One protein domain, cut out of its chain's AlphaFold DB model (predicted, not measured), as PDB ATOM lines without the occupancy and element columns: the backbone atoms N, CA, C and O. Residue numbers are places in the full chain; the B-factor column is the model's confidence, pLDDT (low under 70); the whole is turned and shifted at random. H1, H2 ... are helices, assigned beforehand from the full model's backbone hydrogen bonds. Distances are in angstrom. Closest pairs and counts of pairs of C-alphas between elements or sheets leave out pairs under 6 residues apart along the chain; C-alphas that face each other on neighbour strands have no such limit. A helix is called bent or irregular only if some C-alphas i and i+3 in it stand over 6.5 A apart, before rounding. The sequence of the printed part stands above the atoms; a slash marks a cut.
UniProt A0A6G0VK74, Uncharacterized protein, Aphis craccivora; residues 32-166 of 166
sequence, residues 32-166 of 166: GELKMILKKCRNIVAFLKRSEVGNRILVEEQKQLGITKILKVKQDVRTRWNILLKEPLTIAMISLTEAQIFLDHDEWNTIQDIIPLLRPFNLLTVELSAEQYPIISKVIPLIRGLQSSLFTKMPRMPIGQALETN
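What this domain is: This is residues 32 to 166 of the 166 residues of an uncharacterized protein of Aphis craccivora (UniProt A0A6G0VK74). One long bent helix, H4, joins two parts of a helical domain: on one side a loose group of H1, H2 and H3, in which H1 and H2 make a corner and H3 packs on H2, and on the other side a helical hairpin made of the second arm, H4b, and H5. H6 packs beside the first arm, H4a, and the tip of the hairpin, residues 129 to 135, sticks out. The printed part has 135 residues with six named helices, H1 to H6 in order along the chain, and no named strand; the class is all helix. The whole is only just loose, close to compact, with a radius of gyration of the C-alphas of 17.2 A, and spans 51 by 36 by 25 A.

How they stand to each other: H4, residues 105 to 130, is the longest helix and, taken whole, the hub, touching 3 other helices. By its hydrogen bonds it was assigned as one helix, but it is bent, with C-alphas 117 and 120 6.7 A apart. Its arms, H4a of residues 105 to 117 and H4b of residues 120 to 130, stand at a steep tilt of 52 degrees. H4b and H5, residues 136 to 151, form a hairpin: they touch at a shallow tilt of 17 degrees, opposite ways, and their closest C-alphas, of Pro 120 and Leu 146, are 6.1 A apart. H6, residues 158 to 164, touches H4a at a shallow tilt of 13 degrees, the same way, with the C-alphas of Ile 114 and Gly 160 closest at 5.7 A. H1, residues 32 to 50, only just touches H4a, with 3 pairs of C-alphas within 8 A. They touch with residues 34 to 37 of H1 and residues 107 to 111 of H4a alone; the closest C-alphas, of Ile 37 and Glu 107, are 6.3 A apart, and the lines of the two are about perpendicular at 85 degrees. H2, residues 52 to 64, touches H1 only at the corner by their link, about perpendicular at 80 degrees, with the C-alphas of Leu 48 and Asn 55 closest at 5.2 A. H3, residues 83 to 96, touches H2 at a steep tilt of 57 degrees, opposite ways, with the C-alphas of Glu 61 and Pro 88 closest at 5.2 A. H3 is irregular, with C-alphas 84 and 87 7.3 A apart. H1 and H3 are near each other. Among the pairs that are apart are H2 and H5, and H3 and H6. Every O i to N i+4 pair is within hydrogen-bond range in H1, H2, H4b and H6, against 8 of 10 in H3, 7 of 9 in H4a and 10 of 12 in H5.

Where its parts are: H4a measures 19.6 A from first to last C-alpha and H4b 15.3 A; C-alpha 105 is at (142.453, 138.934, 160.163). H1 measures 27.4 A and begins at C-alpha 32, (134.369, 142.241, 145.368). H2 measures 18.4 A, H3 20.4 A and H5 24.0 A. H6 measures 10.1 A and ends at C-alpha 164, (122.791, 148.123, 155.151).

The domain as a whole: The two C-alphas farthest apart, of Thr 97 and Ser 137, are 52.8 A from each other. The printed part has no cut and ends at residue 166, the chain's last. The link from H2 to H3, residues 65 to 82, is long, and those from H1 to H2 and from H4 to H5 are tight. The mean pLDDT of the printed part is 76.1; it is under 70 at residues 32, 75 to 84, 97 to 101, 130 to 135, 152 and 154 to 166.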
ATOM      1  N   GLY A  32     133.774 143.462 145.938       64.12
ATOM      2  CA  GLY A  32     134.369 142.241 145.368       64.12
ATOM      3  C   GLY A  32     135.044 141.365 146.435       64.12
ATOM      4  O   GLY A  32     135.041 140.131 146.345       64.12
ATOM      5  N   GLU A  33     135.529 142.005 147.497       73.38
ATOM      6  CA  GLU A  33     136.139 141.381 148.664       73.38
ATOM      7  C   GLU A  33     135.179 140.412 149.373       73.38
ATOM      8  O   GLU A  33     135.539 139.261 149.630       73.38
ATOM      9  N   LEU A  34     133.911 140.788 149.586       76.25
ATOM     10  CA  LEU A  34     132.941 139.916 150.255       76.25
ATOM     11  C   LEU A  34     132.710 138.613 149.484       76.25
ATOM     12  O   LEU A  34     132.676 137.524 150.062       76.25
ATOM     13  N   LYS A  35     132.585 138.692 148.159       77.06
ATOM     14  CA  LYS A  35     132.398 137.510 147.306       77.06
ATOM     15  C   LYS A  35     133.613 136.585 147.369       77.06
ATOM     16  O   LYS A  35     133.451 135.359 147.396       77.06
ATOM     17  N   MET A  36     134.818 137.152 147.428       80.44
ATOM     18  CA  MET A  36     136.058 136.396 147.604       80.44
ATOM     19  C   MET A  36     136.115 135.716 148.974       80.44
ATOM     20  O   MET A  36     136.366 134.509 149.028       80.44
ATOM     21  N   ILE A  37     135.774 136.431 150.049       81.25
ATOM     22  CA  ILE A  37     135.679 135.891 151.412       81.25
ATOM     23  C   ILE A  37     134.684 134.724 151.456       81.25
ATOM     24  O   ILE A  37     135.016 133.623 151.903       81.25
ATOM     25  N   LEU A  38     133.474 134.904 150.917       79.69
ATOM     26  CA  LEU A  38     132.455 133.851 150.863       79.69
ATOM     27  C   LEU A  38     132.938 132.630 150.066       79.69
ATOM     28  O   LEU A  38     132.684 131.487 150.459       79.69
ATOM     29  N   LYS A  39     133.664 132.843 148.961       80.69
ATOM     30  CA  LYS A  39     134.265 131.764 148.165       80.69
ATOM     31  C   LYS A  39     135.342 131.010 148.951       80.69
ATOM     32  O   LYS A  39     135.301 129.778 148.961       80.69
ATOM     33  N   LYS A  40     136.249 131.710 149.642       82.12
ATOM     34  CA  LYS A  40     137.251 131.094 150.530       82.12
ATOM     35  C   LYS A  40     136.572 130.215 151.573       82.12
ATOM     36  O   LYS A  40     136.896 129.041 151.702       82.12
ATOM     37  N   CYS A  41     135.531 130.724 152.218       80.56
ATOM     38  CA  CYS A  41     134.813 129.974 153.239       80.56
ATOM     39  C   CYS A  41     134.117 128.723 152.696       80.56
ATOM     40  O   CYS A  41     134.169 127.665 153.324       80.56
ATOM     41  N   ARG A  42     133.511 128.792 151.501       79.88
ATOM     42  CA  ARG A  42     132.973 127.599 150.824       79.88
ATOM     43  C   ARG A  42     134.063 126.559 150.570       79.88
ATOM     44  O   ARG A  42     133.808 125.375 150.785       79.88
ATOM     45  N   ASN A  43     135.253 126.991 150.159       82.56
ATOM     46  CA  ASN A  43     136.388 126.100 149.935       82.56
ATOM     47  C   ASN A  43     136.856 125.442 151.238       82.56
ATOM     48  O   ASN A  43     137.021 124.225 151.247       82.56
ATOM     49  N   ILE A  44     136.962 126.197 152.341       82.12
ATOM     50  CA  ILE A  44     137.304 125.661 153.672       82.12
ATOM     51  C   ILE A  44     136.312 124.571 154.079       82.12
ATOM     52  O   ILE A  44     136.696 123.456 154.432       82.12
ATOM     53  N   VAL A  45     135.010 124.859 153.987       81.56
ATOM     54  CA  VAL A  45     133.976 123.885 154.359       81.56
ATOM     55  C   VAL A  45     134.008 122.659 153.442       81.56
ATOM     56  O   VAL A  45     133.859 121.535 153.918       81.56
ATOM     57  N   ALA A  46     134.199 122.848 152.134       83.06
ATOM     58  CA  ALA A  46     134.288 121.752 151.173       83.06
ATOM     59  C   ALA A  46     135.527 120.875 151.398       83.06
ATOM     60  O   ALA A  46     135.457 119.658 151.227       83.06
ATOM     61  N   PHE A  47     136.654 121.474 151.777       83.19
ATOM     62  CA  PHE A  47     137.862 120.757 152.161       83.19
ATOM     63  C   PHE A  47     137.622 119.926 153.422       83.19
ATOM     64  O   PHE A  47     137.751 118.707 153.377       83.19
ATOM     65  N   LEU A  48     137.148 120.544 154.506       82.62
ATOM     66  CA  LEU A  48     136.892 119.856 155.776       82.62
ATOM     67  C   LEU A  48     135.858 118.734 155.672       82.62
ATOM     68  O   LEU A  48     135.955 117.737 156.374       82.62
ATOM     69  N   LYS A  49     134.867 118.865 154.788       83.19
ATOM     70  CA  LYS A  49     133.901 117.786 154.538       83.19
ATOM     71  C   LYS A  49     134.496 116.599 153.782       83.19
ATOM     72  O   LYS A  49     133.988 115.493 153.934       83.19
ATOM     73  N   ARG A  50     135.497 116.830 152.928       85.31
ATOM     74  CA  ARG A  50     136.144 115.788 152.111       85.31
ATOM     75  C   ARG A  50     137.356 115.170 152.807       85.31
ATOM     76  O   ARG A  50     137.655 114.008 152.568       85.31
ATOM     77  N   SER A  51     138.038 115.936 153.652       86.31
ATOM     78  CA  SER A  51     139.239 115.522 154.368       86.31
ATOM     79  C   SER A  51     138.879 114.962 155.741       86.31
ATOM     80  O   SER A  51     138.570 115.711 156.669       86.31
ATOM     81  N   GLU A  52     138.951 113.638 155.890       86.94
ATOM     82  CA  GLU A  52     138.776 112.982 157.192       86.94
ATOM     83  C   GLU A  52     139.827 113.463 158.202       86.94
ATOM     84  O   GLU A  52     139.497 113.748 159.353       86.94
ATOM     85  N   VAL A  53     141.072 113.639 157.746       88.12
ATOM     86  CA  VAL A  53     142.179 114.164 158.559       88.12
ATOM     87  C   VAL A  53     141.890 115.594 159.011       88.12
ATOM     88  O   VAL A  53     141.993 115.886 160.200       88.12
ATOM     89  N   GLY A  54     141.465 116.468 158.094       85.88
ATOM     90  CA  GLY A  54     141.142 117.854 158.428       85.88
ATOM     91  C   GLY A  54     139.959 117.969 159.386       85.88
ATOM     92  O   GLY A  54     140.000 118.744 160.340       85.88
ATOM     93  N   ASN A  55     138.926 117.146 159.195       87.38
ATOM     94  CA  ASN A  55     137.798 117.090 160.118       87.38
ATOM     95  C   ASN A  55     138.207 116.551 161.498       87.38
ATOM     96  O   ASN A  55     137.749 117.079 162.507       87.38
ATOM     97  N   ARG A  56     139.070 115.528 161.563       89.69
ATOM     98  CA  ARG A  56     139.577 114.993 162.835       89.69
ATOM     99  C   ARG A  56     140.349 116.055 163.613       89.69
ATOM    100  O   ARG A  56     140.026 116.273 164.775       89.69
ATOM    101  N   ILE A  57     141.275 116.754 162.955       89.12
ATOM    102  CA  ILE A  57     142.045 117.844 163.569       89.12
ATOM    103  C   ILE A  57     141.098 118.935 164.075       89.12
ATOM    104  O   ILE A  57     141.163 119.305 165.238       89.12
ATOM    105  N   LEU A  58     140.124 119.376 163.271       88.38
ATOM    106  CA  LEU A  58     139.138 120.365 163.722       88.38
ATOM    107  C   LEU A  58     138.351 119.908 164.965       88.38
ATOM    108  O   LEU A  58     137.995 120.721 165.818       88.38
ATOM    109  N   VAL A  59     138.022 118.621 165.071       90.25
ATOM    110  CA  VAL A  59     137.346 118.070 166.256       90.25
ATOM    111  C   VAL A  59     138.281 118.050 167.466       90.25
ATOM    112  O   VAL A  59     137.830 118.334 168.574       90.25
ATOM    113  N   GLU A  60     139.552 117.715 167.275       92.12
ATOM    114  CA  GLU A  60     140.569 117.726 168.330       92.12
ATOM    115  C   GLU A  60     140.811 119.144 168.854       92.12
ATOM    116  O   GLU A  60     140.720 119.351 170.062       92.12
ATOM    117  N   GLU A  61     140.972 120.130 167.971       90.94
ATOM    118  CA  GLU A  61     141.138 121.539 168.353       90.94
ATOM    119  C   GLU A  61     139.927 122.072 169.127       90.94
ATOM    120  O   GLU A  61     140.069 122.726 170.159       90.94
ATOM    121  N   GLN A  62     138.705 121.724 168.707       92.06
ATOM    122  CA  GLN A  62     137.504 122.088 169.465       92.06
ATOM    123  C   GLN A  62     137.518 121.511 170.888       92.06
ATOM    124  O   GLN A  62     137.134 122.200 171.832       92.06
ATOM    125  N   LYS A  63     137.978 120.266 171.064       92.31
ATOM    126  CA  LYS A  63     138.103 119.654 172.396       92.31
ATOM    127  C   LYS A  63     139.184 120.332 173.232       92.31
ATOM    128  O   LYS A  63     138.951 120.567 174.414       92.31
ATOM    129  N   GLN A  64     140.330 120.654 172.631       91.56
ATOM    130  CA  GLN A  64     141.432 121.340 173.311       91.56
ATOM    131  C   GLN A  64     141.014 122.730 173.810       91.56
ATOM    132  O   GLN A  64     141.369 123.116 174.920       91.56
ATOM    133  N   LEU A  65     140.171 123.433 173.051       90.00
ATOM    134  CA  LEU A  65     139.587 124.720 173.447       90.00
ATOM    135  C   LEU A  65     138.403 124.598 174.428       90.00
ATOM    136  O   LEU A  65     137.730 125.588 174.713       90.00
ATOM    137  N   GLY A  66     138.108 123.401 174.943       89.06
ATOM    138  CA  GLY A  66     137.048 123.186 175.933       89.06
ATOM    139  C   GLY A  66     135.623 123.231 175.369       89.06
ATOM    140  O   GLY A  66     134.660 123.334 176.133       89.06
ATOM    141  N   ILE A  67     135.444 123.132 174.047       87.06
ATOM    142  CA  ILE A  67     134.117 123.099 173.424       87.06
ATOM    143  C   ILE A  67     133.491 121.723 173.670       87.06
ATOM    144  O   ILE A  67     133.823 120.725 173.032       87.06
ATOM    145  N   THR A  68     132.532 121.676 174.592       83.06
ATOM    146  CA  THR A  68     131.862 120.435 175.019       83.06
ATOM    147  C   THR A  68     130.956 119.843 173.940       83.06
ATOM    148  O   THR A  68     130.836 118.624 173.816       83.06
ATOM    149  N   LYS A  69     130.330 120.697 173.123       86.88
ATOM    150  CA  LYS A  69     129.477 120.287 172.005       86.88
ATOM    151  C   LYS A  69     130.188 120.538 170.684       86.88
ATOM    152  O   LYS A  69     130.147 121.650 170.169       86.88
ATOM    153  N   ILE A  70     130.764 119.481 170.116       86.19
ATOM    154  CA  ILE A  70     131.467 119.535 168.830       86.19
ATOM    155  C   ILE A  70     130.561 120.111 167.741       86.19
ATOM    156  O   ILE A  70     129.481 119.589 167.439       86.19
ATOM    157  N   LEU A  71     131.024 121.202 167.145       84.12
ATOM    158  CA  LEU A  71     130.342 121.918 166.089       84.12
ATOM    159  C   LEU A  71     130.818 121.373 164.744       84.12
ATOM    160  O   LEU A  71     132.006 121.147 164.510       84.12
ATOM    161  N   LYS A  72     129.862 121.159 163.839       81.06
ATOM    162  CA  LYS A  72     130.143 120.782 162.454       81.06
ATOM    163  C   LYS A  72     130.164 122.029 161.588       81.06
ATOM    164  O   LYS A  72     129.267 122.871 161.708       81.06
ATOM    165  N   VAL A  73     131.116 122.096 160.662       77.62
ATOM    166  CA  VAL A  73     131.062 123.078 159.579       77.62
ATOM    167  C   VAL A  73     129.814 122.841 158.732       77.62
ATOM    168  O   VAL A  73     129.499 121.714 158.337       77.62
ATOM    169  N   LYS A  74     129.062 123.909 158.474       71.31
ATOM    170  CA  LYS A  74     127.869 123.869 157.628       71.31
ATOM    171  C   LYS A  74     128.185 124.581 156.329       71.31
ATOM    172  O   LYS A  74     128.685 125.697 156.332       71.31
ATOM    173  N   GLN A  75     127.908 123.900 155.225       62.09
ATOM    174  CA  GLN A  75     128.068 124.489 153.906       62.09
ATOM    175  C   GLN A  75     126.910 125.436 153.665       62.09
ATOM    176  O   GLN A  75     125.761 125.036 153.839       62.09
ATOM    177  N   ASP A  76     127.277 126.660 153.310       58.81
ATOM    178  CA  ASP A  76     126.441 127.716 152.755       58.81
ATOM    179  C   ASP A  76     124.958 127.639 153.142       58.81
ATOM    180  O   ASP A  76     124.073 127.377 152.330       58.81
ATOM    181  N   VAL A  77     124.688 127.906 154.417       51.72
ATOM    182  CA  VAL A  77     123.465 128.628 154.735       51.72
ATOM    183  C   VAL A  77     123.936 130.059 154.870       51.72
ATOM    184  O   VAL A  77     124.573 130.383 155.875       51.72
ATOM    185  N   ARG A  78     123.662 130.879 153.847       55.44
ATOM    186  CA  ARG A  78     124.103 132.280 153.696       55.44
ATOM    187  C   ARG A  78     123.837 133.160 154.920       55.44
ATOM    188  O   ARG A  78     124.290 134.286 154.953       55.44
ATOM    189  N   THR A  79     123.135 132.648 155.928       50.81
ATOM    190  CA  THR A  79     122.741 133.327 157.158       50.81
ATOM    191  C   THR A  79     123.128 132.593 158.460       50.81
ATOM    192  O   THR A  79     122.703 132.996 159.543       50.81
ATOM    193  N   ARG A  80     123.925 131.507 158.413       55.47
ATOM    194  CA  ARG A  80     124.303 130.703 159.601       55.47
ATOM    195  C   ARG A  80     125.795 130.412 159.696       55.47
ATOM    196  O   ARG A  80     126.231 129.263 159.596       55.47
ATOM    197  N   TRP A  81     126.561 131.447 159.980       61.56
ATOM    198  CA  TRP A  81     127.971 131.299 160.303       61.56
ATOM    199  C   TRP A  81     128.133 131.124 161.804       61.56
ATOM    200  O   TRP A  81     127.564 131.874 162.598       61.56
ATOM    201  N   ASN A  82     128.870 130.089 162.199       65.19
ATOM    202  CA  ASN A  82     129.109 129.818 163.604       65.19
ATOM    203  C   ASN A  82     130.434 130.453 164.024       65.19
ATOM    204  O   ASN A  82     131.490 129.869 163.804       65.19
ATOM    205  N   ILE A  83     130.359 131.636 164.635       63.72
ATOM    206  CA  ILE A  83     131.525 132.374 165.146       63.72
ATOM    207  C   ILE A  83     132.382 131.552 166.116       63.72
ATOM    208  O   ILE A  83     133.585 131.764 166.177       63.72
ATOM    209  N   LEU A  84     131.788 130.576 166.815       64.75
ATOM    210  CA  LEU A  84     132.490 129.695 167.757       64.75
ATOM    211  C   LEU A  84     133.492 128.759 167.072       64.75
ATOM    212  O   LEU A  84     134.260 128.081 167.745       64.75
ATOM    213  N   LEU A  85     133.462 128.682 165.738       76.50
ATOM    214  CA  LEU A  85     134.449 127.942 164.972       76.50
ATOM    215  C   LEU A  85     135.683 128.781 164.615       76.50
ATOM    216  O   LEU A  85     136.617 128.187 164.105       76.50
ATOM    217  N   LYS A  86     135.731 130.097 164.880       81.56
ATOM    218  CA  LYS A  86     136.849 130.967 164.461       81.56
ATOM    219  C   LYS A  86     138.208 130.459 164.957       81.56
ATOM    220  O   LYS A  86     139.029 130.074 164.130       81.56
ATOM    221  N   GLU A  87     138.439 130.409 166.272       82.19
ATOM    222  CA  GLU A  87     139.702 129.896 166.829       82.19
ATOM    223  C   GLU A  87     140.035 128.453 166.404       82.19
ATOM    224  O   GLU A  87     141.108 128.254 165.830       82.19
ATOM    225  N   PRO A  88     139.165 127.438 166.613       84.00
ATOM    226  CA  PRO A  88     139.524 126.056 166.287       84.00
ATOM    227  C   PRO A  88     139.741 125.844 164.786       84.00
ATOM    228  O   PRO A  88     140.549 125.006 164.400       84.00
ATOM    229  N   LEU A  89     139.042 126.595 163.929       83.25
ATOM    230  CA  LEU A  89     139.230 126.525 162.484       83.25
ATOM    231  C   LEU A  89     140.574 127.120 162.073       83.25
ATOM    232  O   LEU A  89     141.281 126.499 161.288       83.25
ATOM    233  N   THR A  90     140.942 128.281 162.617       82.50
ATOM    234  CA  THR A  90     142.236 128.911 162.333       82.50
ATOM    235  C   THR A  90     143.388 127.993 162.737       82.50
ATOM    236  O   THR A  90     144.277 127.751 161.925       82.50
ATOM    237  N   ILE A  91     143.339 127.409 163.941       83.75
ATOM    238  CA  ILE A  91     144.380 126.484 164.413       83.75
ATOM    239  C   ILE A  91     144.427 125.226 163.538       83.75
ATOM    240  O   ILE A  91     145.494 124.855 163.052       83.75
ATOM    241  N   ALA A  92     143.273 124.608 163.261       84.62
ATOM    242  CA  ALA A  92     143.209 123.410 162.428       84.62
ATOM    243  C   ALA A  92     143.763 123.646 161.015       84.62
ATOM    244  O   ALA A  92     144.458 122.784 160.482       84.62
ATOM    245  N   MET A  93     143.479 124.803 160.409       81.06
ATOM    246  CA  MET A  93     144.022 125.143 159.094       81.06
ATOM    247  C   MET A  93     145.547 125.319 159.154       81.06
ATOM    248  O   MET A  93     146.233 124.778 158.287       81.06
ATOM    249  N   ILE A  94     146.093 125.993 160.184       82.56
ATOM    250  CA  ILE A  94     147.551 126.164 160.378       82.56
ATOM    251  C   ILE A  94     148.236 124.798 160.461       82.56
ATOM    252  O   ILE A  94     149.200 124.546 159.737       82.56
ATOM    253  N   SER A  95     147.693 123.897 161.279       82.56
ATOM    254  CA  SER A  95     148.211 122.538 161.464       82.56
ATOM    255  C   SER A  95     148.180 121.694 160.185       82.56
ATOM    256  O   SER A  95     148.983 120.778 160.031       82.56
ATOM    257  N   LEU A  96     147.267 121.994 159.257       78.44
ATOM    258  CA  LEU A  96     147.134 121.287 157.983       78.44
ATOM    259  C   LEU A  96     148.061 121.829 156.886       78.44
ATOM    260  O   LEU A  96     148.155 121.215 155.826       78.44
ATOM    261  N   THR A  97     148.779 122.934 157.120       66.75
ATOM    262  CA  THR A  97     149.739 123.560 156.182       66.75
ATOM    263  C   THR A  97     149.189 123.891 154.785       66.75
ATOM    264  O   THR A  97     149.946 124.263 153.889       66.75
ATOM    265  N   GLU A  98     147.869 123.844 154.583       62.09
ATOM    266  CA  GLU A  98     147.224 124.283 153.344       62.09
ATOM    267  C   GLU A  98     147.085 125.815 153.331       62.09
ATOM    268  O   GLU A  98     145.994 126.373 153.445       62.09
ATOM    269  N   ALA A  99     148.227 126.503 153.167       51.59
ATOM    270  CA  ALA A  99     148.395 127.966 153.064       51.59
ATOM    271  C   ALA A  99     147.413 128.666 152.104       51.59
ATOM    272  O   ALA A  99     147.199 129.873 152.187       51.59
ATOM    273  N   GLN A 100     146.799 127.922 151.189       55.88
ATOM    274  CA  GLN A 100     145.962 128.470 150.132       55.88
ATOM    275  C   GLN A 100     144.513 128.763 150.551       55.88
ATOM    276  O   GLN A 100     143.790 129.396 149.782       55.88
ATOM    277  N   ILE A 101     144.073 128.322 151.738       61.78
ATOM    278  CA  ILE A 101     142.666 128.425 152.165       61.78
ATOM    279  C   ILE A 101     142.501 129.150 153.514       61.78
ATOM    280  O   ILE A 101     141.573 128.870 154.272       61.78
ATOM    281  N   PHE A 102     143.388 130.094 153.830       73.94
ATOM    282  CA  PHE A 102     143.260 130.909 155.038       73.94
ATOM    283  C   PHE A 102     142.394 132.144 154.814       73.94
ATOM    284  O   PHE A 102     142.448 132.784 153.760       73.94
ATOM    285  N   LEU A 103     141.607 132.456 155.843       79.88
ATOM    286  CA  LEU A 103     141.023 133.776 156.036       79.88
ATOM    287  C   LEU A 103     142.008 134.603 156.850       79.88
ATOM    288  O   LEU A 103     142.450 134.144 157.910       79.88
ATOM    289  N   ASP A 104     142.358 135.786 156.364       82.12
ATOM    290  CA  ASP A 104     143.177 136.713 157.135       82.12
ATOM    291  C   ASP A 104     142.368 137.402 158.252       82.12
ATOM    292  O   ASP A 104     141.180 137.137 158.474       82.12
ATOM    293  N   HIS A 105     143.051 138.240 159.029       82.06
ATOM    294  CA  HIS A 105     142.453 138.934 160.163       82.06
ATOM    295  C   HIS A 105     141.288 139.845 159.750       82.06
ATOM    296  O   HIS A 105     140.266 139.874 160.440       82.06
ATOM    297  N   ASP A 106     141.418 140.551 158.630       81.94
ATOM    298  CA  ASP A 106     140.436 141.530 158.176       81.94
ATOM    299  C   ASP A 106     139.247 140.829 157.517       81.94
ATOM    300  O   ASP A 106     138.100 141.162 157.811       81.94
ATOM    301  N   GLU A 107     139.487 139.740 156.784       83.88
ATOM    302  CA  GLU A 107     138.436 138.855 156.282       83.88
ATOM    303  C   GLU A 107     137.599 138.261 157.425       83.88
ATOM    304  O   GLU A 107     136.366 138.197 157.349       83.88
ATOM    305  N   TRP A 108     138.246 137.865 158.525       83.69
ATOM    306  CA  TRP A 108     137.549 137.421 159.730       83.69
ATOM    307  C   TRP A 108     136.720 138.530 160.382       83.69
ATOM    308  O   TRP A 108     135.621 138.245 160.868       83.69
ATOM    309  N   ASN A 109     137.220 139.766 160.406       82.94
ATOM    310  CA  ASN A 109     136.480 140.910 160.939       82.94
ATOM    311  C   ASN A 109     135.261 141.228 160.074       82.94
ATOM    312  O   ASN A 109     134.164 141.381 160.610       82.94
ATOM    313  N   THR A 110     135.415 141.205 158.751       81.62
ATOM    314  CA  THR A 110     134.319 141.343 157.788       81.62
ATOM    315  C   THR A 110     133.250 140.273 158.007       81.62
ATOM    316  O   THR A 110     132.065 140.590 158.113       81.62
ATOM    317  N   ILE A 111     133.635 139.003 158.185       80.81
ATOM    318  CA  ILE A 111     132.679 137.933 158.520       80.81
ATOM    319  C   ILE A 111     131.953 138.238 159.836       80.81
ATOM    320  O   ILE A 111     130.732 138.096 159.917       80.81
ATOM    321  N   GLN A 112     132.681 138.644 160.878       79.88
ATOM    322  CA  GLN A 112     132.091 138.939 162.185       79.88
ATOM    323  C   GLN A 112     131.119 140.123 162.145       79.88
ATOM    324  O   GLN A 112     130.123 140.095 162.869       79.88
ATOM    325  N   ASP A 113     131.366 141.109 161.286       80.00
ATOM    326  CA  ASP A 113     130.524 142.295 161.121       80.00
ATOM    327  C   ASP A 113     129.225 141.995 160.352       80.00
ATOM    328  O   ASP A 113     128.155 142.504 160.686       80.00
ATOM    329  N   ILE A 114     129.277 141.075 159.382       77.81
ATOM    330  CA  ILE A 114     128.128 140.723 158.531       77.81
ATOM    331  C   ILE A 114     127.185 139.714 159.210       77.81
ATOM    332  O   ILE A 114     125.976 139.696 158.961       77.81
ATOM    333  N   ILE A 115     127.690 138.871 160.116       78.94
ATOM    334  CA  ILE A 115     126.871 137.873 160.828       78.94
ATOM    335  C   ILE A 115     125.652 138.481 161.550       78.94
ATOM    336  O   ILE A 115     124.549 137.937 161.404       78.94
ATOM    337  N   PRO A 116     125.788 139.578 162.318       79.56
ATOM    338  CA  PRO A 116     124.660 140.279 162.920       79.56
ATOM    339  C   PRO A 116     123.605 140.757 161.920       79.56
ATOM    340  O   PRO A 116     122.427 140.719 162.272       79.56
ATOM    341  N   LEU A 117     124.002 141.158 160.707       78.62
ATOM    342  CA  LEU A 117     123.088 141.612 159.649       78.62
ATOM    343  C   LEU A 117     122.283 140.447 159.068       78.62
ATOM    344  O   LEU A 117     121.084 140.556 158.833       78.62
ATOM    345  N   LEU A 118     122.919 139.285 158.907       77.69
ATOM    346  CA  LEU A 118     122.292 138.095 158.328       77.69
ATOM    347  C   LEU A 118     121.422 137.309 159.323       77.69
ATOM    348  O   LEU A 118     120.527 136.554 158.927       77.69
ATOM    349  N   ARG A 119     121.677 137.446 160.629       80.00
ATOM    350  CA  ARG A 119     120.983 136.683 161.679       80.00
ATOM    351  C   ARG A 119     119.463 136.930 161.712       80.00
ATOM    352  O   ARG A 119     118.738 135.936 161.798       80.00
ATOM    353  N   PRO A 120     118.948 138.170 161.618       80.62
ATOM    354  CA  PRO A 120     117.513 138.439 161.504       80.62
ATOM    355  C   PRO A 120     116.850 137.723 160.321       80.62
ATOM    356  O   PRO A 120     115.798 137.108 160.489       80.62
ATOM    357  N   PHE A 121     117.502 137.701 159.152       80.44
ATOM    358  CA  PHE A 121     117.006 136.973 157.980       80.44
ATOM    359  C   PHE A 121     116.957 135.460 158.216       80.44
ATOM    360  O   PHE A 121     115.992 134.810 157.813       80.44
ATOM    361  N   ASN A 122     117.960 134.883 158.895       77.88
ATOM    362  CA  ASN A 122     117.930 133.469 159.282       77.88
ATOM    363  C   ASN A 122     116.740 133.159 160.192       77.88
ATOM    364  O   ASN A 122     116.022 132.196 159.941       77.88
ATOM    365  N   LEU A 123     116.553 133.948 161.253       77.44
ATOM    366  CA  LEU A 123     115.475 133.736 162.219       77.44
ATOM    367  C   LEU A 123     114.118 133.787 161.525       77.44
ATOM    368  O   LEU A 123     113.309 132.881 161.689       77.44
ATOM    369  N   LEU A 124     113.925 134.789 160.670       79.06
ATOM    370  CA  LEU A 124     112.684 134.952 159.939       79.06
ATOM    371  C   LEU A 124     112.442 133.828 158.921       79.06
ATOM    372  O   LEU A 124     111.339 133.302 158.824       79.06
ATOM    373  N   THR A 125     113.475 133.413 158.188       77.81
ATOM    374  CA  THR A 125     113.366 132.296 157.237       77.81
ATOM    375  C   THR A 125     113.044 130.988 157.956       77.81
ATOM    376  O   THR A 125     112.261 130.194 157.443       77.81
ATOM    377  N   VAL A 126     113.612 130.757 159.145       77.81
ATOM    378  CA  VAL A 126     113.296 129.586 159.977       77.81
ATOM    379  C   VAL A 126     111.856 129.623 160.453       77.81
ATOM    380  O   VAL A 126     111.164 128.631 160.269       77.81
ATOM    381  N   GLU A 127     111.410 130.748 161.012       78.12
ATOM    382  CA  GLU A 127     110.036 130.921 161.492       78.12
ATOM    383  C   GLU A 127     109.031 130.652 160.362       78.12
ATOM    384  O   GLU A 127     108.132 129.828 160.497       78.12
ATOM    385  N   LEU A 128     109.256 131.254 159.190       76.31
ATOM    386  CA  LEU A 128     108.389 131.085 158.021       76.31
ATOM    387  C   LEU A 128     108.448 129.680 157.399       76.31
ATOM    388  O   LEU A 128     107.508 129.297 156.709       76.31
ATOM    389  N   SER A 129     109.538 128.930 157.600       72.31
ATOM    390  CA  SER A 129     109.692 127.560 157.071       72.31
ATOM    391  C   SER A 129     109.270 126.476 158.066       72.31
ATOM    392  O   SER A 129     109.093 125.328 157.665       72.31
ATOM    393  N   ALA A 130     109.164 126.805 159.357       67.81
ATOM    394  CA  ALA A 130     108.772 125.877 160.414       67.81
ATOM    395  C   ALA A 130     107.246 125.707 160.511       67.81
ATOM    396  O   ALA A 130     106.774 124.696 161.028       67.81
ATOM    397  N   GLU A 131     106.471 126.673 160.010       61.59
ATOM    398  CA  GLU A 131     105.012 126.608 160.018       61.59
ATOM    399  C   GLU A 131     104.483 125.730 158.875       61.59
ATOM    400  O   GLU A 131     104.742 125.975 157.700       61.59
ATOM    401  N   GLN A 132     103.669 124.726 159.220       54.88
ATOM    402  CA  GLN A 132     102.953 123.887 158.249       54.88
ATOM    403  C   GLN A 132     101.937 124.708 157.419       54.88
ATOM    404  O   GLN A 132     101.596 124.330 156.301       54.88
ATOM    405  N   TYR A 133     101.511 125.858 157.961       55.44
ATOM    406  CA  TYR A 133     100.698 126.889 157.317       55.44
ATOM    407  C   TYR A 133     101.185 128.275 157.767       55.44
ATOM    408  O   TYR A 133     100.721 128.759 158.801       55.44
ATOM    409  N   PRO A 134     102.107 128.927 157.035       57.81
ATOM    410  CA  PRO A 134     102.509 130.286 157.357       57.81
ATOM    411  C   PRO A 134     101.298 131.213 157.269       57.81
ATOM    412  O   PRO A 134     100.739 131.432 156.190       57.81
ATOM    413  N   ILE A 135     100.857 131.747 158.409       66.69
ATOM    414  CA  ILE A 135      99.697 132.641 158.420       66.69
ATOM    415  C   ILE A 135     100.157 133.976 157.835       66.69
ATOM    416  O   ILE A 135     100.977 134.675 158.427       66.69
ATOM    417  N   ILE A 136      99.619 134.349 156.670       71.94
ATOM    418  CA  ILE A 136      99.948 135.591 155.942       71.94
ATOM    419  C   ILE A 136      99.916 136.830 156.860       71.94
ATOM    420  O   ILE A 136     100.709 137.754 156.680       71.94
ATOM    421  N   SER A 137      99.068 136.832 157.893       79.06
ATOM    422  CA  SER A 137      98.976 137.909 158.885       79.06
ATOM    423  C   SER A 137     100.254 138.135 159.704       79.06
ATOM    424  O   SER A 137     100.475 139.254 160.165       79.06
ATOM    425  N   LYS A 138     101.126 137.128 159.858       77.62
ATOM    426  CA  LYS A 138     102.426 137.259 160.540       77.62
ATOM    427  C   LYS A 138     103.491 137.923 159.672       77.62
ATOM    428  O   LYS A 138     104.438 138.493 160.203       77.62
ATOM    429  N   VAL A 139     103.336 137.898 158.348       80.00
ATOM    430  CA  VAL A 139     104.359 138.394 157.417       80.00
ATOM    431  C   VAL A 139     104.633 139.883 157.631       80.00
ATOM    432  O   VAL A 139     105.790 140.271 157.753       80.00
ATOM    433  N   ILE A 140     103.596 140.719 157.730       82.25
ATOM    434  CA  ILE A 140     103.768 142.174 157.874       82.25
ATOM    435  C   ILE A 140     104.503 142.536 159.183       82.25
ATOM    436  O   ILE A 140     105.513 143.241 159.100       82.25
ATOM    437  N   PRO A 141     104.078 142.057 160.373       84.88
ATOM    438  CA  PRO A 141     104.814 142.292 161.617       84.88
ATOM    439  C   PRO A 141     106.265 141.813 161.564       84.88
ATOM    440  O   PRO A 141     107.161 142.517 162.023       84.88
ATOM    441  N   LEU A 142     106.508 140.640 160.977       83.44
ATOM    442  CA  LEU A 142     107.840 140.058 160.901       83.44
ATOM    443  C   LEU A 142     108.787 140.851 159.989       83.44
ATOM    444  O   LEU A 142     109.945 141.057 160.345       83.44
ATOM    445  N   ILE A 143     108.300 141.339 158.845       83.62
ATOM    446  CA  ILE A 143     109.085 142.208 157.955       83.62
ATOM    447  C   ILE A 143     109.399 143.543 158.637       83.62
ATOM    448  O   ILE A 143     110.526 144.020 158.540       83.62
ATOM    449  N   ARG A 144     108.454 144.126 159.384       82.88
ATOM    450  CA  ARG A 144     108.740 145.344 160.155       82.88
ATOM    451  C   ARG A 144     109.762 145.101 161.262       82.88
ATOM    452  O   ARG A 144     110.676 145.899 161.423       82.88
ATOM    453  N   GLY A 145     109.651 143.980 161.976       83.00
ATOM    454  CA  GLY A 145     110.643 143.572 162.972       83.00
ATOM    455  C   GLY A 145     112.036 143.375 162.365       83.00
ATOM    456  O   GLY A 145     113.025 143.796 162.960       83.00
ATOM    457  N   LEU A 146     112.113 142.808 161.156       82.25
ATOM    458  CA  LEU A 146     113.356 142.701 160.391       82.25
ATOM    459  C   LEU A 146     113.947 144.081 160.088       82.25
ATOM    460  O   LEU A 146     115.101 144.315 160.428       82.25
ATOM    461  N   GLN A 147     113.162 144.996 159.513       82.06
ATOM    462  CA  GLN A 147     113.617 146.355 159.199       82.06
ATOM    463  C   GLN A 147     114.144 147.068 160.450       82.06
ATOM    464  O   GLN A 147     115.271 147.552 160.453       82.06
ATOM    465  N   SER A 148     113.389 147.052 161.553       80.56
ATOM    466  CA  SER A 148     113.839 147.636 162.824       80.56
ATOM    467  C   SER A 148     115.109 146.972 163.368       80.56
ATOM    468  O   SER A 148     115.971 147.647 163.932       80.56
ATOM    469  N   SER A 149     115.261 145.657 163.198       79.94
ATOM    470  CA  SER A 149     116.474 144.950 163.609       79.94
ATOM    471  C   SER A 149     117.687 145.295 162.749       79.94
ATOM    472  O   SER A 149     118.794 145.100 163.239       79.94
ATOM    473  N   LEU A 150     117.507 145.739 161.504       77.75
ATOM    474  CA  LEU A 150     118.604 146.164 160.632       77.75
ATOM    475  C   LEU A 150     119.038 147.590 160.973       77.75
ATOM    476  O   LEU A 150     120.200 147.774 161.299       77.75
ATOM    477  N   PHE A 151     118.098 148.535 161.095       70.69
ATOM    478  CA  PHE A 151     118.382 149.932 161.481       70.69
ATOM    479  C   PHE A 151     119.041 150.104 162.861       70.69
ATOM    480  O   PHE A 151     119.528 151.177 163.203       70.69
ATOM    481  N   THR A 152     119.002 149.074 163.707       69.88
ATOM    482  CA  THR A 152     119.651 149.081 165.029       69.88
ATOM    483  C   THR A 152     121.049 148.462 165.011       69.88
ATOM    484  O   THR A 152     121.701 148.388 166.057       69.88
ATOM    485  N   LYS A 153     121.525 147.979 163.857       72.25
ATOM    486  CA  LYS A 153     122.879 147.453 163.677       72.25
ATOM    487  C   LYS A 153     123.701 148.495 162.944       72.25
ATOM    488  O   LYS A 153     123.346 148.885 161.854       72.25
ATOM    489  N   MET A 154     124.812 148.897 163.553       63.50
ATOM    490  CA  MET A 154     125.816 149.737 162.909       63.50
ATOM    491  C   MET A 154     127.029 148.869 162.564       63.50
ATOM    492  O   MET A 154     127.867 148.639 163.449       63.50
ATOM    493  N   PRO A 155     127.103 148.325 161.341       62.41
ATOM    494  CA  PRO A 155     128.292 147.630 160.875       62.41
ATOM    495  C   PRO A 155     129.506 148.566 160.892       62.41
ATOM    496  O   PRO A 155     129.422 149.758 160.575       62.41
ATOM    497  N   ARG A 156     130.643 148.031 161.334       63.81
ATOM    498  CA  ARG A 156     131.897 148.782 161.485       63.81
ATOM    499  C   ARG A 156     132.753 148.740 160.227       63.81
ATOM    500  O   ARG A 156     133.549 149.649 160.023       63.81
ATOM    501  N   MET A 157     132.610 147.690 159.424       66.81
ATOM    502  CA  MET A 157     133.357 147.515 158.185       66.81
ATOM    503  C   MET A 157     132.639 148.227 157.030       66.81
ATOM    504  O   MET A 157     131.406 148.169 156.973       66.81
ATOM    505  N   PRO A 158     133.373 148.823 156.068       65.31
ATOM    506  CA  PRO A 158     132.783 149.469 154.888       65.31
ATOM    507  C   PRO A 158     131.813 148.550 154.132       65.31
ATOM    508  O   PRO A 158     130.706 148.947 153.787       65.31
ATOM    509  N   ILE A 159     132.177 147.273 153.994       62.44
ATOM    510  CA  ILE A 159     131.339 146.236 153.374       62.44
ATOM    511  C   ILE A 159     130.032 146.025 154.145       62.44
ATOM    512  O   ILE A 159     128.973 145.856 153.547       62.44
ATOM    513  N   GLY A 160     130.084 146.021 155.478       59.53
ATOM    514  CA  GLY A 160     128.883 145.885 156.294       59.53
ATOM    515  C   GLY A 160     127.954 147.091 156.130       59.53
ATOM    516  O   GLY A 160     126.745 146.908 156.039       59.53
ATOM    517  N   GLN A 161     128.514 148.300 156.022       63.66
ATOM    518  CA  GLN A 161     127.760 149.536 155.776       63.66
ATOM    519  C   GLN A 161     127.112 149.542 154.388       63.66
ATOM    520  O   GLN A 161     125.927 149.847 154.276       63.66
ATOM    521  N   ALA A 162     127.840 149.107 153.356       60.44
ATOM    522  CA  ALA A 162     127.306 148.966 152.001       60.44
ATOM    523  C   ALA A 162     126.134 147.968 151.927       60.44
ATOM    524  O   ALA A 162     125.208 148.143 151.135       60.44
ATOM    525  N   LEU A 163     126.134 146.930 152.771       61.09
ATOM    526  CA  LEU A 163     125.035 145.963 152.860       61.09
ATOM    527  C   LEU A 163     123.801 146.486 153.610       61.09
ATOM    528  O   LEU A 163     122.727 145.914 153.452       61.09
ATOM    529  N   GLU A 164     123.930 147.519 154.445       58.22
ATOM    530  CA  GLU A 164     122.791 148.123 155.151       58.22
ATOM    531  C   GLU A 164     121.965 149.032 154.227       58.22
ATOM    532  O   GLU A 164     120.747 149.129 154.373       58.22
ATOM    533  N   THR A 165     122.619 149.685 153.265       54.56
ATOM    534  CA  THR A 165     122.011 150.684 152.371       54.56
ATOM    535  C   THR A 165     121.359 150.115 151.105       54.56
ATOM    536  O   THR A 165     120.713 150.879 150.386       54.56
ATOM    537  N   ASN A 166     121.511 148.811 150.839       48.97
ATOM    538  CA  ASN A 166     120.989 148.095 149.661       48.97
ATOM    539  C   ASN A 166     119.733 147.265 149.973       48.97
ATOM    540  O   ASN A 166     118.690 147.479 149.313       48.97
TER     541      ASN A 166